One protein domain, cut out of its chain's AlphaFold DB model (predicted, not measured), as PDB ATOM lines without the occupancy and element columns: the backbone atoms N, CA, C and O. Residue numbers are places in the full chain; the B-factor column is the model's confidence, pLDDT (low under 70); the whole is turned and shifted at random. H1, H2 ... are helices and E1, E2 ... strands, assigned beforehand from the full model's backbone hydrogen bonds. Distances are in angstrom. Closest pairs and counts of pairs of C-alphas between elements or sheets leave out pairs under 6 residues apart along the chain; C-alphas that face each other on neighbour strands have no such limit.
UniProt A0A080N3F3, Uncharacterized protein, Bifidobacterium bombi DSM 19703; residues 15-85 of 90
ATOM      1  N   ARG A  15     148.395  86.302 133.526       80.94
ATOM      2  CA  ARG A  15     149.414  87.150 132.902       80.94
ATOM      3  C   ARG A  15     149.186  88.589 133.347       80.94
ATOM      4  O   ARG A  15     148.065  89.088 133.281       80.94
ATOM      5  N   THR A  16     150.242  89.262 133.781       83.19
ATOM      6  CA  THR A  16     150.200  90.675 134.171       83.19
ATOM      7  C   THR A  16     151.255  91.456 133.395       83.19
ATOM      8  O   THR A  16     152.365  90.944 133.231       83.19
ATOM      9  N   PRO A  17     150.959  92.687 132.950       85.44
ATOM     10  CA  PRO A  17     151.933  93.506 132.245       85.44
ATOM     11  C   PRO A  17     153.051  93.960 133.186       85.44
ATOM     12  O   PRO A  17     152.812  94.673 134.161       85.44
ATOM     13  N   TYR A  18     154.283  93.590 132.857       85.44
ATOM     14  CA  TYR A  18     155.494  94.175 133.409       85.44
ATOM     15  C   TYR A  18     156.005  95.248 132.450       85.44
ATOM     16  O   TYR A  18     156.163  94.997 131.255       85.44
ATOM     17  N   ARG A  19     156.229  96.460 132.961       89.06
ATOM     18  CA  ARG A  19     156.712  97.600 132.174       89.06
ATOM     19  C   ARG A  19     158.161  97.873 132.524       89.06
ATOM     20  O   ARG A  19     158.490  98.047 133.694       89.06
ATOM     21  N   TRP A  20     158.985  97.986 131.499       87.00
ATOM     22  CA  TRP A  20     160.401  98.261 131.617       87.00
ATOM     23  C   TRP A  20     160.754  99.526 130.823       87.00
ATOM     24  O   TRP A  20     160.550  99.560 129.608       87.00
ATOM     25  N   PRO A  21     161.266 100.583 131.477       90.62
ATOM     26  CA  PRO A  21     161.776 101.759 130.778       90.62
ATOM     27  C   PRO A  21     163.029 101.446 129.945       90.62
ATOM     28  O   PRO A  21     164.013 100.905 130.443       90.62
ATOM     29  N   LEU A  22     163.017 101.850 128.681       91.12
ATOM     30  CA  LEU A  22     164.162 101.761 127.785       91.12
ATOM     31  C   LEU A  22     165.119 102.927 128.027       91.12
ATOM     32  O   LEU A  22     164.708 104.088 128.133       91.12
ATOM     33  N   THR A  23     166.411 102.619 128.043       90.00
ATOM     34  CA  THR A  23     167.470 103.629 127.974       90.00
ATOM     35  C   THR A  23     167.477 104.303 126.597       90.00
ATOM     36  O   THR A  23     166.835 103.838 125.651       90.00
ATOM     37  N   GLU A  24     168.221 105.402 126.454       90.44
ATOM     38  CA  GLU A  24     168.441 106.032 125.143       90.44
ATOM     39  C   GLU A  24     168.991 105.050 124.108       90.44
ATOM     40  O   GLU A  24     168.491 105.008 122.985       90.44
ATOM     41  N   LEU A  25     169.951 104.213 124.514       88.94
ATOM     42  CA  LEU A  25     170.491 103.151 123.674       88.94
ATOM     43  C   LEU A  25     169.424 102.095 123.355       88.94
ATOM     44  O   LEU A  25     169.231 101.756 122.191       88.94
ATOM     45  N   GLY A  26     168.667 101.650 124.363       89.88
ATOM     46  CA  GLY A  26     167.600 100.660 124.200       89.88
ATOM     47  C   GLY A  26     166.520 101.085 123.202       89.88
ATOM     48  O   GLY A  26     165.990 100.254 122.471       89.88
ATOM     49  N   ARG A  27     166.227 102.386 123.074       92.50
ATOM     50  CA  ARG A  27     165.279 102.882 122.055       92.50
ATOM     51  C   ARG A  27     165.738 102.619 120.617       92.50
ATOM     52  O   ARG A  27     164.893 102.478 119.733       92.50
ATOM     53  N   LEU A  28     167.047 102.542 120.386       93.94
ATOM     54  CA  LEU A  28     167.649 102.306 119.072       93.94
ATOM     55  C   LEU A  28     167.902 100.819 118.794       93.94
ATOM     56  O   LEU A  28     168.218 100.457 117.663       93.94
ATOM     57  N   MET A  29     167.748  99.958 119.802       94.62
ATOM     58  CA  MET A  29     168.047  98.540 119.668       94.62
ATOM     59  C   MET A  29     166.996  97.794 118.825       94.62
ATOM     60  O   MET A  29     165.790  98.103 118.871       94.62
ATOM     61  N   PRO A  30     167.434  96.781 118.052       94.25
ATOM     62  CA  PRO A  30     166.549  95.798 117.447       94.25
ATOM     63  C   PRO A  30     165.647  95.125 118.487       94.25
ATOM     64  O   PRO A  30     166.022  94.926 119.639       94.25
ATOM     65  N   ALA A  31     164.441  94.734 118.067       90.94
ATOM     66  CA  ALA A  31     163.480  94.086 118.963       90.94
ATOM     67  C   ALA A  31     164.001  92.756 119.534       90.94
ATOM     68  O   ALA A  31     163.718  92.439 120.683       90.94
ATOM     69  N   HIS A  32     164.775  91.999 118.745       92.12
ATOM     70  CA  HIS A  32     165.406  90.762 119.204       92.12
ATOM     71  C   HIS A  32     166.390  91.013 120.349       92.12
ATOM     72  O   HIS A  32     166.309  90.327 121.362       92.12
ATOM     73  N   ASP A  33     167.242  92.028 120.226       93.75
ATOM     74  CA  ASP A  33     168.246  92.335 121.244       93.75
ATOM     75  C   ASP A  33     167.581  92.803 122.546       93.75
ATOM     76  O   ASP A  33     167.942  92.346 123.626       93.75
ATOM     77  N   LEU A  34     166.530  93.625 122.447       93.06
ATOM     78  CA  LEU A  34     165.718  94.019 123.606       93.06
ATOM     79  C   LEU A  34     165.034  92.827 124.284       93.06
ATOM     80  O   LEU A  34     164.878  92.810 125.504       93.06
ATOM     81  N   PHE A  35     164.611  91.830 123.508       91.88
ATOM     82  CA  PHE A  35     164.040  90.607 124.059       91.88
ATOM     83  C   PHE A  35     165.098  89.752 124.767       91.88
ATOM     84  O   PHE A  35     164.835  89.250 125.855       91.88
ATOM     85  N   MET A  36     166.306  89.647 124.212       91.06
ATOM     86  CA  MET A  36     167.418  88.954 124.871       91.06
ATOM     87  C   MET A  36     167.794  89.626 126.201       91.06
ATOM     88  O   MET A  36     167.946  88.937 127.210       91.06
ATOM     89  N   GLU A  37     167.868  90.963 126.241       91.00
ATOM     90  CA  GLU A  37     168.078  91.709 127.495       91.00
ATOM     91  C   GLU A  37     166.950  91.453 128.505       91.00
ATOM     92  O   GLU A  37     167.196  91.313 129.712       91.00
ATOM     93  N   LEU A  38     165.707  91.357 128.016       89.06
ATOM     94  CA  LEU A  38     164.552  91.026 128.839       89.06
ATOM     95  C   LEU A  38     164.687  89.646 129.486       89.06
ATOM     96  O   LEU A  38     164.504  89.514 130.699       89.06
ATOM     97  N   GLU A  39     165.020  88.631 128.693       89.00
ATOM     98  CA  GLU A  39     165.232  87.266 129.172       89.00
ATOM     99  C   GLU A  39     166.378  87.184 130.184       89.00
ATOM    100  O   GLU A  39     166.246  86.510 131.212       89.00
ATOM    101  N   GLU A  40     167.480  87.895 129.935       90.62
ATOM    102  CA  GLU A  40     168.620  87.949 130.849       90.62
ATOM    103  C   GLU A  40     168.230  88.578 132.189       90.62
ATOM    104  O   GLU A  40     168.503  88.015 133.251       90.62
ATOM    105  N   THR A  41     167.505  89.695 132.170       87.06
ATOM    106  CA  THR A  41     167.056  90.350 133.405       87.06
ATOM    107  C   THR A  41     166.055  89.501 134.173       87.06
ATOM    108  O   THR A  41     166.164  89.382 135.396       87.06
ATOM    109  N   ILE A  42     165.125  88.838 133.481       87.06
ATOM    110  CA  ILE A  42     164.232  87.853 134.101       87.06
ATOM    111  C   ILE A  42     165.051  86.745 134.774       87.06
ATOM    112  O   ILE A  42     164.771  86.387 135.920       87.06
ATOM    113  N   SER A  43     166.087  86.232 134.108       87.38
ATOM    114  CA  SER A  43     166.986  85.222 134.673       87.38
ATOM    115  C   SER A  43     167.695  85.725 135.936       87.38
ATOM    116  O   SER A  43     167.716  85.024 136.952       87.38
ATOM    117  N   VAL A  44     168.215  86.957 135.929       88.88
ATOM    118  CA  VAL A  44     168.849  87.580 137.105       88.88
ATOM    119  C   VAL A  44     167.857  87.704 138.266       88.88
ATOM    120  O   VAL A  44     168.154  87.249 139.373       88.88
ATOM    121  N   CYS A  45     166.656  88.237 138.027       84.69
ATOM    122  CA  CYS A  45     165.606  88.357 139.046       84.69
ATOM    123  C   CYS A  45     165.189  86.991 139.611       84.69
ATOM    124  O   CYS A  45     165.030  86.824 140.824       84.69
ATOM    125  N   ASN A  46     165.053  85.987 138.747       86.56
ATOM    126  CA  ASN A  46     164.681  84.634 139.146       86.56
ATOM    127  C   ASN A  46     165.748  83.970 140.031       86.56
ATOM    128  O   ASN A  46     165.397  83.239 140.963       86.56
ATOM    129  N   ASN A  47     167.030  84.259 139.796       85.81
ATOM    130  CA  ASN A  47     168.141  83.747 140.602       85.81
ATOM    131  C   ASN A  47     168.364  84.521 141.912       85.81
ATOM    132  O   ASN A  47     168.929  83.971 142.862       85.81
ATOM    133  N   ASP A  48     167.894  85.764 142.012       86.12
ATOM    134  CA  ASP A  48     168.012  86.552 143.236       86.12
ATOM    135  C   ASP A  48     167.024  86.062 144.313       86.12
ATOM    136  O   ASP A  48     165.799  86.106 144.169       86.12
ATOM    137  N   ARG A  49     167.576  85.579 145.433       82.38
ATOM    138  CA  ARG A  49     166.826  85.009 146.566       82.38
ATOM    139  C   ARG A  49     165.959  86.023 147.312       82.38
ATOM    140  O   ARG A  49     165.113  85.601 148.093       82.38
ATOM    141  N   ARG A  50     166.155  87.326 147.090       86.06
ATOM    142  CA  ARG A  50     165.312  88.381 147.673       86.06
ATOM    143  C   ARG A  50     163.909  88.404 147.068       86.06
ATOM    144  O   ARG A  50     162.989  88.881 147.722       86.06
ATOM    145  N   PHE A  51     163.736  87.872 145.857       80.44
ATOM    146  CA  PHE A  51     162.422  87.705 145.240       80.44
ATOM    147  C   PHE A  51     161.834  86.341 145.603       80.44
ATOM    148  O   PHE A  51     162.486  85.310 145.425       80.44
ATOM    149  N   ASP A  52     160.591  86.327 146.076       81.88
ATOM    150  CA  ASP A  52     159.825  85.129 146.448       81.88
ATOM    151  C   ASP A  52     159.096  84.485 145.255       81.88
ATOM    152  O   ASP A  52     158.600  83.357 145.346       81.88
ATOM    153  N   ARG A  53     159.052  85.186 144.120       81.81
ATOM    154  CA  ARG A  53     158.394  84.773 142.879       81.81
ATOM    155  C   ARG A  53     159.389  84.643 141.737       81.81
ATOM    156  O   ARG A  53     160.420  85.308 141.705       81.81
ATOM    157  N   LEU A  54     159.049  83.772 140.801       83.62
ATOM    158  CA  LEU A  54     159.617  83.719 139.472       83.62
ATOM    159  C   LEU A  54     158.752  84.509 138.504       83.62
ATOM    160  O   LEU A  54     157.524  84.397 138.551       83.62
ATOM    161  N   LEU A  55     159.404  85.199 137.576       84.69
ATOM    162  CA  LEU A  55     158.812  85.562 136.301       84.69
ATOM    163  C   LEU A  55     159.010  84.397 135.337       84.69
ATOM    164  O   LEU A  55     160.139  83.956 135.108       84.69
ATOM    165  N   LEU A  56     157.923  83.896 134.764       81.38
ATOM    166  CA  LEU A  56     158.029  83.006 133.613       81.38
ATOM    167  C   LEU A  56     158.442  83.835 132.406       81.38
ATOM    168  O   LEU A  56     157.960  84.957 132.236       81.38
ATOM    169  N   GLN A  57     159.346  83.281 131.601       81.12
ATOM    170  CA  GLN A  57     159.775  83.937 130.375       81.12
ATOM    171  C   GLN A  57     158.546  84.173 129.481       81.12
ATOM    172  O   GLN A  57     157.784  83.228 129.257       81.12
ATOM    173  N   PRO A  58     158.306  85.420 129.043       83.69
ATOM    174  CA  PRO A  58     157.235  85.723 128.108       83.69
ATOM    175  C   PRO A  58     157.594  85.181 126.724       83.69
ATOM    176  O   PRO A  58     158.769  85.128 126.361       83.69
ATOM    177  N   ASP A  59     156.584  84.850 125.923       86.06
ATOM    178  CA  ASP A  59     156.809  84.634 124.497       86.06
ATOM    179  C   ASP A  59     157.073  85.983 123.808       86.06
ATOM    180  O   ASP A  59     156.632  87.039 124.263       86.06
ATOM    181  N   MET A  60     157.734  85.970 122.649       82.75
ATOM    182  CA  MET A  60     157.934  87.192 121.855       82.75
ATOM    183  C   MET A  60     156.617  87.912 121.517       82.75
ATOM    184  O   MET A  60     156.570  89.139 121.491       82.75
ATOM    185  N   SER A  61     155.523  87.171 121.301       87.50
ATOM    186  CA  SER A  61     154.194  87.748 121.042       87.50
ATOM    187  C   SER A  61     153.569  88.440 122.256       87.50
ATOM    188  O   SER A  61     152.620  89.204 122.094       87.50
ATOM    189  N   ASP A  62     154.085  88.187 123.459       90.00
ATOM    190  CA  ASP A  62     153.659  88.836 124.700       90.00
ATOM    191  C   ASP A  62     154.395  90.161 124.958       90.00
ATOM    192  O   ASP A  62     154.140  90.821 125.972       90.00
ATOM    193  N   VAL A  63     155.305  90.560 124.060       91.25
ATOM    194  CA  VAL A  63     156.139  91.755 124.198       91.25
ATOM    195  C   VAL A  63     155.708  92.853 123.228       91.25
ATOM    196  O   VAL A  63     155.603  92.664 122.021       91.25
ATOM    197  N   THR A  64     155.488  94.050 123.767       93.81
ATOM    198  CA  THR A  64     155.229  95.282 123.014       93.81
ATOM    199  C   THR A  64     156.331  96.294 123.297       93.81
ATOM    200  O   THR A  64     156.656  96.553 124.455       93.81
ATOM    201  N   ILE A  65     156.885  96.903 122.248       94.12
ATOM    202  CA  ILE A  65     157.955  97.902 122.354       94.12
ATOM    203  C   ILE A  65     157.417  99.247 121.871       94.12
ATOM    204  O   ILE A  65     157.178  99.438 120.680       94.12
ATOM    205  N   ASP A  66     157.263 100.187 122.797       94.19
ATOM    206  CA  ASP A  66     156.906 101.574 122.517       94.19
ATOM    207  C   ASP A  66     158.180 102.430 122.554       94.19
ATOM    208  O   ASP A  66     158.681 102.798 123.620       94.19
ATOM    209  N   ARG A  67     158.747 102.708 121.375       92.56
ATOM    210  CA  ARG A  67     160.000 103.473 121.258       92.56
ATOM    211  C   ARG A  67     159.817 104.958 121.546       92.56
ATOM    212  O   ARG A  67     160.734 105.567 122.088       92.56
ATOM    213  N   GLU A  68     158.654 105.517 121.226       92.06
ATOM    214  CA  GLU A  68     158.352 106.931 121.466       92.06
ATOM    215  C   GLU A  68     158.262 107.216 122.960       92.06
ATOM    216  O   GLU A  68     158.860 108.168 123.459       92.06
ATOM    217  N   ARG A  69     157.570 106.344 123.702       91.75
ATOM    218  CA  ARG A  69     157.487 106.440 125.163       91.75
ATOM    219  C   ARG A  69     158.701 105.845 125.867       91.75
ATOM    220  O   ARG A  69     158.837 106.021 127.074       91.75
ATOM    221  N   GLY A  70     159.565 105.143 125.134       93.06
ATOM    222  CA  GLY A  70     160.742 104.471 125.667       93.06
ATOM    223  C   GLY A  70     160.372 103.405 126.692       93.06
ATOM    224  O   GLY A  70     160.923 103.405 127.787       93.06
ATOM    225  N   VAL A  71     159.415 102.532 126.380       94.94
ATOM    226  CA  VAL A  71     158.969 101.467 127.286       94.94
ATOM    227  C   VAL A  71     158.786 100.157 126.530       94.94
ATOM    228  O   VAL A  71     158.072 100.095 125.533       94.94
ATOM    229  N   LEU A  72     159.359  99.087 127.070       93.81
ATOM    230  CA  LEU A  72     159.011  97.714 126.738       93.81
ATOM    231  C   LEU A  72     157.956  97.221 127.731       93.81
ATOM    232  O   LEU A  72     158.075  97.425 128.937       93.81
ATOM    233  N   THR A  73     156.899  96.584 127.241       91.75
ATOM    234  CA  THR A  73     155.896  95.914 128.077       91.75
ATOM    235  C   THR A  73     155.878  94.435 127.737       91.75
ATOM    236  O   THR A  73     155.730  94.094 126.570       91.75
ATOM    237  N   ALA A  74     155.996  93.574 128.742       90.62
ATOM    238  CA  ALA A  74     155.909  92.127 128.595       90.62
ATOM    239  C   ALA A  74     154.761  91.579 129.447       90.62
ATOM    240  O   ALA A  74     154.628  91.942 130.618       90.62
ATOM    241  N   LEU A  75     153.918  90.713 128.883       86.94
ATOM    242  CA  LEU A  75     152.907  89.992 129.657       86.94
ATOM    243  C   LEU A  75     153.551  88.792 130.352       86.94
ATOM    244  O   LEU A  75     153.713  87.724 129.770       86.94
ATOM    245  N   CYS A  76     153.897  88.965 131.623       83.81
ATOM    246  CA  CYS A  76     154.576  87.937 132.404       83.81
ATOM    247  C   CYS A  76     153.581  87.144 133.253       83.81
ATOM    248  O   CYS A  76     152.633  87.700 133.814       83.81
ATOM    249  N   GLN A  77     153.829  85.844 133.399       85.69
ATOM    250  CA  GLN A  77     153.207  85.032 134.444       85.69
ATOM    251  C   GLN A  77     154.137  84.952 135.650       85.69
ATOM    252  O   GLN A  77     155.358  84.943 135.504       85.69
ATOM    253  N   TRP A  78     153.549  84.859 136.840       83.88
ATOM    254  CA  TRP A  78     154.293  84.846 138.093       83.88
ATOM    255  C   TRP A  78     154.006  83.586 138.877       83.88
ATOM    256  O   TRP A  78     152.858  83.357 139.248       83.88
ATOM    257  N   ALA A  79     155.051  82.842 139.223       81.75
ATOM    258  CA  ALA A  79     154.937  81.668 140.076       81.75
ATOM    259  C   ALA A  79     155.660  81.891 141.405       81.75
ATOM    260  O   ALA A  79     156.801  82.345 141.395       81.75
ATOM    261  N   PRO A  80     155.077  81.556 142.566       82.38
ATOM    262  CA  PRO A  80     155.847  81.468 143.801       82.38
ATOM    263  C   PRO A  80     157.013  80.493 143.618       82.38
ATOM    264  O   PRO A  80     156.822  79.385 143.115       82.38
ATOM    265  N   LYS A  81     158.217  80.855 144.074       79.31
ATOM    266  CA  LYS A  81     159.374  79.944 144.045       79.31
ATOM    267  C   LYS A  81     159.108  78.663 144.841       79.31
ATOM    268  O   LYS A  81     159.644  77.615 144.502       79.31
ATOM    269  N   SER A  82     158.226  78.720 145.841       76.44
ATOM    270  CA  SER A  82     157.755  77.550 146.593       76.44
ATOM    271  C   SER A  82     156.976  76.531 145.750       76.44
ATOM    272  O   SER A  82     156.884  75.374 146.148       76.44
ATOM    273  N   MET A  83     156.439  76.922 144.588       71.75
ATOM    274  CA  MET A  83     155.747  76.016 143.662       71.75
ATOM    275  C   MET A  83     156.700  75.291 142.700       71.75
ATOM    276  O   MET A  83     156.265  74.417 141.949       71.75
ATOM    277  N   LEU A  84     157.996  75.613 142.713       66.44
ATOM    278  CA  LEU A  84     158.980  74.927 141.884       66.44
ATOM    279  C   LEU A  84     159.238  73.523 142.418       66.44
ATOM    280  O   LEU A  84     159.902  73.338 143.438       66.44
ATOM    281  N   ARG A  85     158.786  72.509 141.679       60.88
ATOM    282  CA  ARG A  85     159.278  71.145 141.870       60.88
ATOM    283  C   ARG A  85     160.476  70.926 140.959       60.88
ATOM    284  O   ARG A  85     160.350  70.894 139.734       60.88
TER     285      ARG A  85
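AT A GLANCE: This is residues 15 to 85 of the 90 residues of an uncharacterized protein of Bifidobacterium bombi DSM 19703 (UniProt A0A080N3F3). One long helix, H2, runs along two small sheets set end to end: three-stranded E1 E4 E3 and two-stranded E2 E5, joined where E4 runs on into E5. The short helix H1 sits at the end where H2 begins. The printed part has 71 residues, in the order E1 H1 H2 E2 E3 E4 E5; both sheets are antiparallel and the class is mixed, helices and strands. It is compact, with a radius of gyration of the C-alphas of 12.7 A, yet elongated, spanning 39 by 21 by 18 A.

IN THESE COORDINATES: Find C-alpha 16 at (150.200, 90.675, 134.171), where E1 begins; it runs 16.4 A to residue 21. H1 is residues 24 to 28. H2 runs 24.4 A from C-alpha 31 at (163.480, 94.086, 118.963) to residue 47. Then come E2, residues 53 to 55, E3, 63 to 66, and E4, 71 to 76, 15.1 A long. E5, residues 78 to 80, ends at (155.847, 81.468, 143.801).

HOW THE PARTS SIT: Look first at inner strand E4: N 18 and O 74 of E1 and E4 are within hydrogen-bond range at 2.8 A. E3 and E4 form a hairpin, with N 64 and O 73 2.8 A apart. E4 runs on into E5 across a break of 1 residue, at 53 degrees, and E5 is the antiparallel neighbour of E2, with N 54 and O 79 within hydrogen-bond range at 2.7 A. H2 only grazes the three-stranded sheet, with residues 31 to 42; its closest C-alphas to E2 are Asn 46 and Leu 54, 5.2 A. H1 is close to H2 but not clearly touching, with C-alphas 26 and 34 6.9 A apart. In H2 every O i to N i+4 pair is within range; in H1 0 of 1 is, beside 2 of 2 O i to N i+3 pairs.

THE WHOLE: The farthest C-alphas, Glu 68 and Arg 85, are 41.2 A apart. The printed part has no cut and no long link. Mean pLDDT of the printed part is 87.0; residues 84 to 85 are under 70.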